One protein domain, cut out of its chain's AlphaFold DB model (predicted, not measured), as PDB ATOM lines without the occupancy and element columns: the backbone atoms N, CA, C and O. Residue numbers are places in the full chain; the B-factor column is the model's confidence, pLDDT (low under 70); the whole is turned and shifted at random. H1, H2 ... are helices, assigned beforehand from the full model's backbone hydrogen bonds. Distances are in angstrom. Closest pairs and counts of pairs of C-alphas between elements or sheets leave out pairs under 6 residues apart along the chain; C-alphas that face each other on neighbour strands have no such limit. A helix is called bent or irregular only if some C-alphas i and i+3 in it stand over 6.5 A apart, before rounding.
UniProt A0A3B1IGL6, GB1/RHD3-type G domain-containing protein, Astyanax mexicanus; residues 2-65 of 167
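What this domain is: This is residues 2 to 65 of the 167 residues of the protein "GB1/RHD3-type G domain-containing protein" of Astyanax mexicanus (UniProt A0A3B1IGL6). A lone helix, H1, sticks out at one end, and a long extended link leads from it to a small body in which the chain turns round through the short helix H2 and folds back as H3, whose first part lies beside the later part of the link. The three helices do not form a bundle: H1 stands far off, and H2 lies in the turn at the other end of the model. The printed part has 64 residues with three named helices, in the order H1, H2, H3, and no named strand; its class is all helix. The whole is extended, with a radius of gyration of the C-alphas of 17.1 A, and its outline is flat, spanning 45 by 32 by 18 A.

Where its parts are: The printed part begins with H1, residues 2 to 17, 22.7 A from first to last C-alpha. C-alpha 2 is at (21.274, 44.565, -4.222) and C-alpha 17 at (31.690, 50.998, 14.953). Residues 18 to 33 hold no named element. H2, residues 34 to 40, follows; it is irregular, with C-alphas 36 and 39 8.5 A apart. H3, residues 48 to 64, is the longest helix with 17 residues and measures 24.2 A. Its C-alpha 48 is at (16.434, 27.384, 35.333) and its C-alpha 64 at (33.127, 44.413, 31.391).

How they stand to each other: Residues 2 to 21, of which 2 to 17 belong to H1, stand free, with no C-alpha 8 or more residues apart along the chain within 10 A. H1 touches no helix. H1 and H2 are apart, and a long link of 16 residues joins them. H2 and H3 are apart too, joined by a short link of 7 residues. H1 and H3 are also apart, with no C-alpha of the one within 8 A of the other. In H1 and H3 every O i to N i+4 pair is within hydrogen-bond range. In H2 1 of 3 such pairs is within range, beside 2 of 4 O i to N i+3 pairs.

The domain as a whole: The two C-alphas farthest apart are those of Phe 2 and Glu 44, at 48.1 A. The first and last printed C-alphas, those of Phe 2 and Ala 65, are 36.9 A apart. Without the residues that stand free, the body has 44 residues, spans 34 by 17 by 16 A and has a radius of gyration of 11.8 A. The printed part has no cut, and the link from H1 to H2 is long. The mean pLDDT of the printed part is 90.0; residues 2 to 5 are under 70. The mean pLDDT of H1 is 79, and that of H3 is 96.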
ATOM      1  N   PHE A   2      21.405  43.403  -5.135       56.66
ATOM      2  CA  PHE A   2      21.274  44.565  -4.222       56.66
ATOM      3  C   PHE A   2      21.060  44.221  -2.725       56.66
ATOM      4  O   PHE A   2      21.716  44.799  -1.864       56.66
ATOM      5  N   LYS A   3      20.218  43.223  -2.398       58.44
ATOM      6  CA  LYS A   3      19.976  42.770  -1.002       58.44
ATOM      7  C   LYS A   3      21.212  42.154  -0.324       58.44
ATOM      8  O   LYS A   3      21.399  42.291   0.880       58.44
ATOM      9  N   LEU A   4      22.064  41.479  -1.097       60.44
ATOM     10  CA  LEU A   4      23.323  40.918  -0.593       60.44
ATOM     11  C   LEU A   4      24.344  42.027  -0.311       60.44
ATOM     12  O   LEU A   4      25.028  41.973   0.709       60.44
ATOM     13  N   LEU A   5      24.390  43.059  -1.164       62.97
ATOM     14  CA  LEU A   5      25.258  44.225  -0.998       62.97
ATOM     15  C   LEU A   5      24.875  45.056   0.241       62.97
ATOM     16  O   LEU A   5      25.752  45.459   1.008       62.97
ATOM     17  N   SER A   6      23.575  45.263   0.488       70.44
ATOM     18  CA  SER A   6      23.097  45.990   1.675       70.44
ATOM     19  C   SER A   6      23.364  45.225   2.977       70.44
ATOM     20  O   SER A   6      23.867  45.811   3.939       70.44
ATOM     21  N   ALA A   7      23.134  43.907   2.993       75.56
ATOM     22  CA  ALA A   7      23.452  43.055   4.141       75.56
ATOM     23  C   ALA A   7      24.962  43.034   4.450       75.56
ATOM     24  O   ALA A   7      25.369  43.099   5.612       75.56
ATOM     25  N   TRP A   8      25.813  42.993   3.418       79.75
ATOM     26  CA  TRP A   8      27.269  43.075   3.579       79.75
ATOM     27  C   TRP A   8      27.726  44.413   4.161       79.75
ATOM     28  O   TRP A   8      28.581  44.442   5.051       79.75
ATOM     29  N   ARG A   9      27.129  45.516   3.699       85.94
ATOM     30  CA  ARG A   9      27.439  46.864   4.182       85.94
ATOM     31  C   ARG A   9      27.108  47.017   5.667       85.94
ATOM     32  O   ARG A   9      27.959  47.480   6.420       85.94
ATOM     33  N   MET A  10      25.940  46.545   6.102       86.69
ATOM     34  CA  MET A  10      25.541  46.560   7.516       86.69
ATOM     35  C   MET A  10      26.509  45.751   8.389       86.69
ATOM     36  O   MET A  10      26.999  46.253   9.400       86.69
ATOM     37  N   LYS A  11      26.856  44.527   7.961       88.62
ATOM     38  CA  LYS A  11      27.831  43.690   8.673       88.62
ATOM     39  C   LYS A  11      29.171  44.405   8.828       88.62
ATOM     40  O   LYS A  11      29.740  44.377   9.911       88.62
ATOM     41  N   ARG A  12      29.673  45.059   7.775       90.75
ATOM     42  CA  ARG A  12      30.936  45.812   7.830       90.75
ATOM     43  C   ARG A  12      30.860  46.980   8.816       90.75
ATOM     44  O   ARG A  12      31.770  47.120   9.627       90.75
ATOM     45  N   CYS A  13      29.778  47.757   8.790       89.94
ATOM     46  CA  CYS A  13      29.575  48.873   9.718       89.94
ATOM     47  C   CYS A  13      29.553  48.409  11.179       89.94
ATOM     48  O   CYS A  13      30.245  48.995  12.005       89.94
ATOM     49  N   LEU A  14      28.842  47.322  11.497       88.88
ATOM     50  CA  LEU A  14      28.795  46.791  12.864       88.88
ATOM     51  C   LEU A  14      30.180  46.398  13.387       88.88
ATOM     52  O   LEU A  14      30.493  46.658  14.542       88.88
ATOM     53  N   ARG A  15      31.032  45.805  12.536       90.12
ATOM     54  CA  ARG A  15      32.407  45.465  12.937       90.12
ATOM     55  C   ARG A  15      33.295  46.688  13.135       90.12
ATOM     56  O   ARG A  15      34.243  46.603  13.905       90.12
ATOM     57  N   HIS A  16      33.019  47.768  12.409       89.56
ATOM     58  CA  HIS A  16      33.812  48.990  12.446       89.56
ATOM     59  C   HIS A  16      33.446  49.874  13.644       89.56
ATOM     60  O   HIS A  16      34.332  50.292  14.378       89.56
ATOM     61  N   PHE A  17      32.153  50.117  13.874       85.81
ATOM     62  CA  PHE A  17      31.690  50.998  14.953       85.81
ATOM     63  C   PHE A  17      31.745  50.347  16.341       85.81
ATOM     64  O   PHE A  17      31.905  51.049  17.335       85.81
ATOM     65  N   PHE A  18      31.635  49.017  16.423       87.75
ATOM     66  CA  PHE A  18      31.656  48.282  17.688       87.75
ATOM     67  C   PHE A  18      32.863  47.344  17.718       87.75
ATOM     68  O   PHE A  18      32.818  46.225  17.203       87.75
ATOM     69  N   ALA A  19      33.969  47.815  18.299       85.50
ATOM     70  CA  ALA A  19      35.215  47.053  18.367       85.50
ATOM     71  C   ALA A  19      35.046  45.761  19.185       85.50
ATOM     72  O   ALA A  19      35.294  44.665  18.675       85.50
ATOM     73  N   GLU A  20      34.547  45.889  20.415       88.12
ATOM     74  CA  GLU A  20      34.223  44.773  21.302       88.12
ATOM     75  C   GLU A  20      32.798  44.273  21.015       88.12
ATOM     76  O   GLU A  20      31.839  45.046  21.013       88.12
ATOM     77  N   ARG A  21      32.651  42.973  20.743       89.69
ATOM     78  CA  ARG A  21      31.366  42.326  20.439       89.69
ATOM     79  C   ARG A  21      31.308  40.965  21.116       89.69
ATOM     80  O   ARG A  21      32.229  40.167  20.971       89.69
ATOM     81  N   ARG A  22      30.199  40.678  21.796       91.44
ATOM     82  CA  ARG A  22      29.916  39.379  22.416       91.44
ATOM     83  C   ARG A  22      28.469  38.989  22.143       91.44
ATOM     84  O   ARG A  22      27.605  39.857  22.072       91.44
ATOM     85  N   CYS A  23      28.214  37.697  21.963       94.31
ATOM     86  CA  CYS A  23      26.879  37.159  21.724       94.31
ATOM     87  C   CYS A  23      26.493  36.239  22.887       94.31
ATOM     88  O   CYS A  23      27.272  35.361  23.254       94.31
ATOM     89  N   PHE A  24      25.310  36.463  23.454       94.75
ATOM     90  CA  PHE A  24      24.683  35.606  24.457       94.75
ATOM     91  C   PHE A  24      23.411  35.030  23.846       94.75
ATOM     92  O   PHE A  24      22.639  35.762  23.228       94.75
ATOM     93  N   VAL A  25      23.204  33.728  24.007       96.38
ATOM     94  CA  VAL A  25      21.998  33.041  23.542       96.38
ATOM     95  C   VAL A  25      21.173  32.700  24.767       96.38
ATOM     96  O   VAL A  25      21.699  32.106  25.701       96.38
ATOM     97  N   PHE A  26      19.902  33.089  24.764       96.69
ATOM     98  CA  PHE A  26      18.983  32.838  25.865       96.69
ATOM     99  C   PHE A  26      17.978  31.756  25.464       96.69
ATOM    100  O   PHE A  26      17.403  31.855  24.374       96.69
ATOM    101  N   PRO A  27      17.746  30.739  26.313       95.31
ATOM    102  CA  PRO A  27      16.608  29.850  26.133       95.31
ATOM    103  C   PRO A  27      15.301  30.617  26.384       95.31
ATOM    104  O   PRO A  27      15.299  31.777  26.803       95.31
ATOM    105  N   ARG A  28      14.165  29.984  26.090       95.19
ATOM    106  CA  ARG A  28      12.862  30.594  26.368       95.19
ATOM    107  C   ARG A  28      12.716  30.795  27.889       95.19
ATOM    108  O   ARG A  28      12.985  29.850  28.620       95.19
ATOM    109  N   PRO A  29      12.279  31.975  28.362       94.94
ATOM    110  CA  PRO A  29      12.271  32.282  29.792       94.94
ATOM    111  C   PRO A  29      11.188  31.556  30.596       94.94
ATOM    112  O   PRO A  29      11.402  31.295  31.771       94.94
ATOM    113  N   ALA A  30      10.038  31.260  29.990       95.44
ATOM    114  CA  ALA A  30       8.900  30.591  30.621       95.44
ATOM    115  C   ALA A  30       8.024  29.904  29.559       95.44
ATOM    116  O   ALA A  30       8.252  30.057  28.350       95.44
ATOM    117  N   ASP A  31       6.992  29.185  29.997       93.31
ATOM    118  CA  ASP A  31       5.996  28.597  29.105       93.31
ATOM    119  C   ASP A  31       5.183  29.656  28.346       93.31
ATOM    120  O   ASP A  31       4.946  30.770  28.809       93.31
ATOM    121  N   VAL A  32       4.728  29.296  27.141       93.44
ATOM    122  CA  VAL A  32       4.058  30.214  26.198       93.44
ATOM    123  C   VAL A  32       2.869  30.984  26.802       93.44
ATOM    124  O   VAL A  32       2.748  32.176  26.502       93.44
ATOM    125  N   PRO A  33       1.993  30.384  27.635       91.38
ATOM    126  CA  PRO A  33       0.891  31.116  28.263       91.38
ATOM    127  C   PRO A  33       1.368  32.208  29.228       91.38
ATOM    128  O   PRO A  33       0.769  33.285  29.283       91.38
ATOM    129  N   ASP A  34       2.467  31.949  29.935       93.00
ATOM    130  CA  ASP A  34       3.006  32.821  30.976       93.00
ATOM    131  C   ASP A  34       3.797  34.003  30.397       93.00
ATOM    132  O   ASP A  34       3.884  35.056  31.032       93.00
ATOM    133  N   LEU A  35       4.264  33.905  29.143       92.69
ATOM    134  CA  LEU A  35       4.980  34.987  28.449       92.69
ATOM    135  C   LEU A  35       4.183  36.301  28.361       92.69
ATOM    136  O   LEU A  35       4.776  37.370  28.233       92.69
ATOM    137  N   LYS A  36       2.848  36.248  28.436       92.38
ATOM    138  CA  LYS A  36       1.989  37.447  28.424       92.38
ATOM    139  C   LYS A  36       2.010  38.219  29.744       92.38
ATOM    140  O   LYS A  36       1.663  39.393  29.756       92.38
ATOM    141  N   ASN A  37       2.393  37.562  30.838       92.06
ATOM    142  CA  ASN A  37       2.340  38.099  32.197       92.06
ATOM    143  C   ASN A  37       3.721  38.076  32.876       92.06
ATOM    144  O   ASN A  37       3.792  37.988  34.099       92.06
ATOM    145  N   MET A  38       4.807  38.176  32.096       91.00
ATOM    146  CA  MET A  38       6.197  38.107  32.583       91.00
ATOM    147  C   MET A  38       6.494  39.064  33.745       91.00
ATOM    148  O   MET A  38       7.201  38.684  34.667       91.00
ATOM    149  N   GLU A  39       5.927  40.275  33.744       90.25
ATOM    150  CA  GLU A  39       6.123  41.265  34.820       90.25
ATOM    151  C   GLU A  39       5.589  40.804  36.186       90.25
ATOM    152  O   GLU A  39       6.060  41.264  37.222       90.25
ATOM    153  N   LYS A  40       4.587  39.915  36.194       92.12
ATOM    154  CA  LYS A  40       3.945  39.376  37.404       92.12
ATOM    155  C   LYS A  40       4.361  37.932  37.686       92.12
ATOM    156  O   LYS A  40       3.869  37.336  38.644       92.12
ATOM    157  N   LEU A  41       5.188  37.348  36.820       92.81
ATOM    158  CA  LEU A  41       5.583  35.956  36.922       92.81
ATOM    159  C   LEU A  41       6.673  35.826  37.999       92.81
ATOM    160  O   LEU A  41       7.685  36.519  37.915       92.81
ATOM    161  N   PRO A  42       6.480  34.967  39.011       92.69
ATOM    162  CA  PRO A  42       7.491  34.751  40.037       92.69
ATOM    163  C   PRO A  42       8.724  34.043  39.444       92.69
ATOM    164  O   PRO A  42       8.597  33.264  38.495       92.69
ATOM    165  N   GLU A  43       9.918  34.317  39.985       91.25
ATOM    166  CA  GLU A  43      11.195  33.827  39.433       91.25
ATOM    167  C   GLU A  43      11.260  32.291  39.410       91.25
ATOM    168  O   GLU A  43      11.852  31.709  38.508       91.25
ATOM    169  N   GLU A  44      10.575  31.619  40.335       92.31
ATOM    170  CA  GLU A  44      10.515  30.158  40.441       92.31
ATOM    171  C   GLU A  44       9.814  29.492  39.249       92.31
ATOM    172  O   GLU A  44       9.993  28.296  39.020       92.31
ATOM    173  N   LYS A  45       9.005  30.247  38.495       92.19
ATOM    174  CA  LYS A  45       8.368  29.773  37.257       92.19
ATOM    175  C   LYS A  45       9.227  30.004  36.015       92.19
ATOM    176  O   LYS A  45       8.824  29.601  34.924       92.19
ATOM    177  N   LEU A  46      10.371  30.669  36.154       94.62
ATOM    178  CA  LEU A  46      11.297  30.857  35.048       94.62
ATOM    179  C   LEU A  46      12.131  29.597  34.831       94.62
ATOM    180  O   LEU A  46      12.478  28.870  35.760       94.62
ATOM    181  N   ASP A  47      12.477  29.365  33.571       95.62
ATOM    182  CA  ASP A  47      13.338  28.263  33.183       95.62
ATOM    183  C   ASP A  47      14.706  28.378  33.899       95.62
ATOM    184  O   ASP A  47      15.369  29.423  33.822       95.62
ATOM    185  N   PRO A  48      15.176  27.323  34.591       96.00
ATOM    186  CA  PRO A  48      16.434  27.384  35.333       96.00
ATOM    187  C   PRO A  48      17.661  27.688  34.462       96.00
ATOM    188  O   PRO A  48      18.583  28.368  34.919       96.00
ATOM    189  N   LEU A  49      17.685  27.229  33.203       96.62
ATOM    190  CA  LEU A  49      18.775  27.522  32.267       96.62
ATOM    191  C   LEU A  49      18.712  28.979  31.804       96.62
ATOM    192  O   LEU A  49      19.757  29.616  31.656       96.62
ATOM    193  N   PHE A  50      17.511  29.536  31.621       96.31
ATOM    194  CA  PHE A  50      17.338  30.969  31.374       96.31
ATOM    195  C   PHE A  50      17.891  31.800  32.533       96.31
ATOM    196  O   PHE A  50      18.665  32.734  32.305       96.31
ATOM    197  N   LEU A  51      17.552  31.438  33.774       95.69
ATOM    198  CA  LEU A  51      18.042  32.126  34.969       95.69
ATOM    199  C   LEU A  51      19.564  32.059  35.085       95.69
ATOM    200  O   LEU A  51      20.212  33.076  35.338       95.69
ATOM    201  N   GLN A  52      20.149  30.881  34.869       96.50
ATOM    202  CA  GLN A  52      21.599  30.709  34.874       96.50
ATOM    203  C   GLN A  52      22.269  31.583  33.804       96.50
ATOM    204  O   GLN A  52      23.213  32.315  34.103       96.50
ATOM    205  N   GLN A  53      21.752  31.558  32.575       97.75
ATOM    206  CA  GLN A  53      22.279  32.353  31.469       97.75
ATOM    207  C   GLN A  53      22.154  33.863  31.729       97.75
ATOM    208  O   GLN A  53      23.071  34.625  31.415       97.75
ATOM    209  N   SER A  54      21.046  34.298  32.331       96.00
ATOM    210  CA  SER A  54      20.819  35.685  32.742       96.00
ATOM    211  C   SER A  54      21.825  36.137  33.798       96.00
ATOM    212  O   SER A  54      22.436  37.195  33.655       96.00
ATOM    213  N   LYS A  55      22.096  35.301  34.808       96.56
ATOM    214  CA  LYS A  55      23.110  35.584  35.836       96.56
ATOM    215  C   LYS A  55      24.503  35.751  35.228       96.56
ATOM    216  O   LYS A  55      25.188  36.725  35.542       96.56
ATOM    217  N   GLU A  56      24.900  34.865  34.317       97.12
ATOM    218  CA  GLU A  56      26.187  34.970  33.617       97.12
ATOM    219  C   GLU A  56      26.265  36.209  32.713       97.12
ATOM    220  O   GLU A  56      27.294  36.892  32.676       97.12
ATOM    221  N   PHE A  57      25.175  36.554  32.024       97.12
ATOM    222  CA  PHE A  57      25.084  37.787  31.245       97.12
ATOM    223  C   PHE A  57      25.247  39.033  32.125       97.12
ATOM    224  O   PHE A  57      26.097  39.875  31.834       97.12
ATOM    225  N   CYS A  58      24.499  39.135  33.225       96.94
ATOM    226  CA  CYS A  58      24.577  40.263  34.153       96.94
ATOM    227  C   CYS A  58      25.976  40.395  34.761       96.94
ATOM    228  O   CYS A  58      26.549  41.484  34.774       96.94
ATOM    229  N   LYS A  59      26.569  39.276  35.196       97.19
ATOM    230  CA  LYS A  59      27.950  39.234  35.689       97.19
ATOM    231  C   LYS A  59      28.925  39.757  34.640       97.19
ATOM    232  O   LYS A  59      29.784  40.577  34.963       97.19
ATOM    233  N   HIS A  60      28.781  39.322  33.387       95.50
ATOM    234  CA  HIS A  60      29.611  39.826  32.304       95.50
ATOM    235  C   HIS A  60      29.455  41.338  32.147       95.50
ATOM    236  O   HIS A  60      30.458  42.031  32.270       95.50
ATOM    237  N   VAL A  61      28.230  41.846  31.967       94.81
ATOM    238  CA  VAL A  61      27.963  43.283  31.784       94.81
ATOM    239  C   VAL A  61      28.554  44.105  32.927       94.81
ATOM    240  O   VAL A  61      29.291  45.046  32.660       94.81
ATOM    241  N   HIS A  62      28.315  43.728  34.184       94.38
ATOM    242  CA  HIS A  62      28.852  44.453  35.339       94.38
ATOM    243  C   HIS A  62      30.385  44.422  35.409       94.38
ATOM    244  O   HIS A  62      30.995  45.399  35.830       94.38
ATOM    245  N   SER A  63      31.015  43.324  34.984       94.31
ATOM    246  CA  SER A  63      32.479  43.196  34.991       94.31
ATOM    247  C   SER A  63      33.172  43.869  33.801       94.31
ATOM    248  O   SER A  63      34.317  44.296  33.924       94.31
ATOM    249  N   SER A  64      32.516  43.943  32.639       91.12
ATOM    250  CA  SER A  64      33.127  44.413  31.391       91.12
ATOM    251  C   SER A  64      32.717  45.827  30.996       91.12
ATOM    252  O   SER A  64      33.407  46.448  30.186       91.12
ATOM    253  N   ALA A  65      31.589  46.335  31.500       89.75
ATOM    254  CA  ALA A  65      31.116  47.671  31.169       89.75
ATOM    255  C   ALA A  65      32.090  48.726  31.707       89.75
ATOM    256  O   ALA A  65      32.258  48.904  32.913       89.75
TER     257      ALA A  65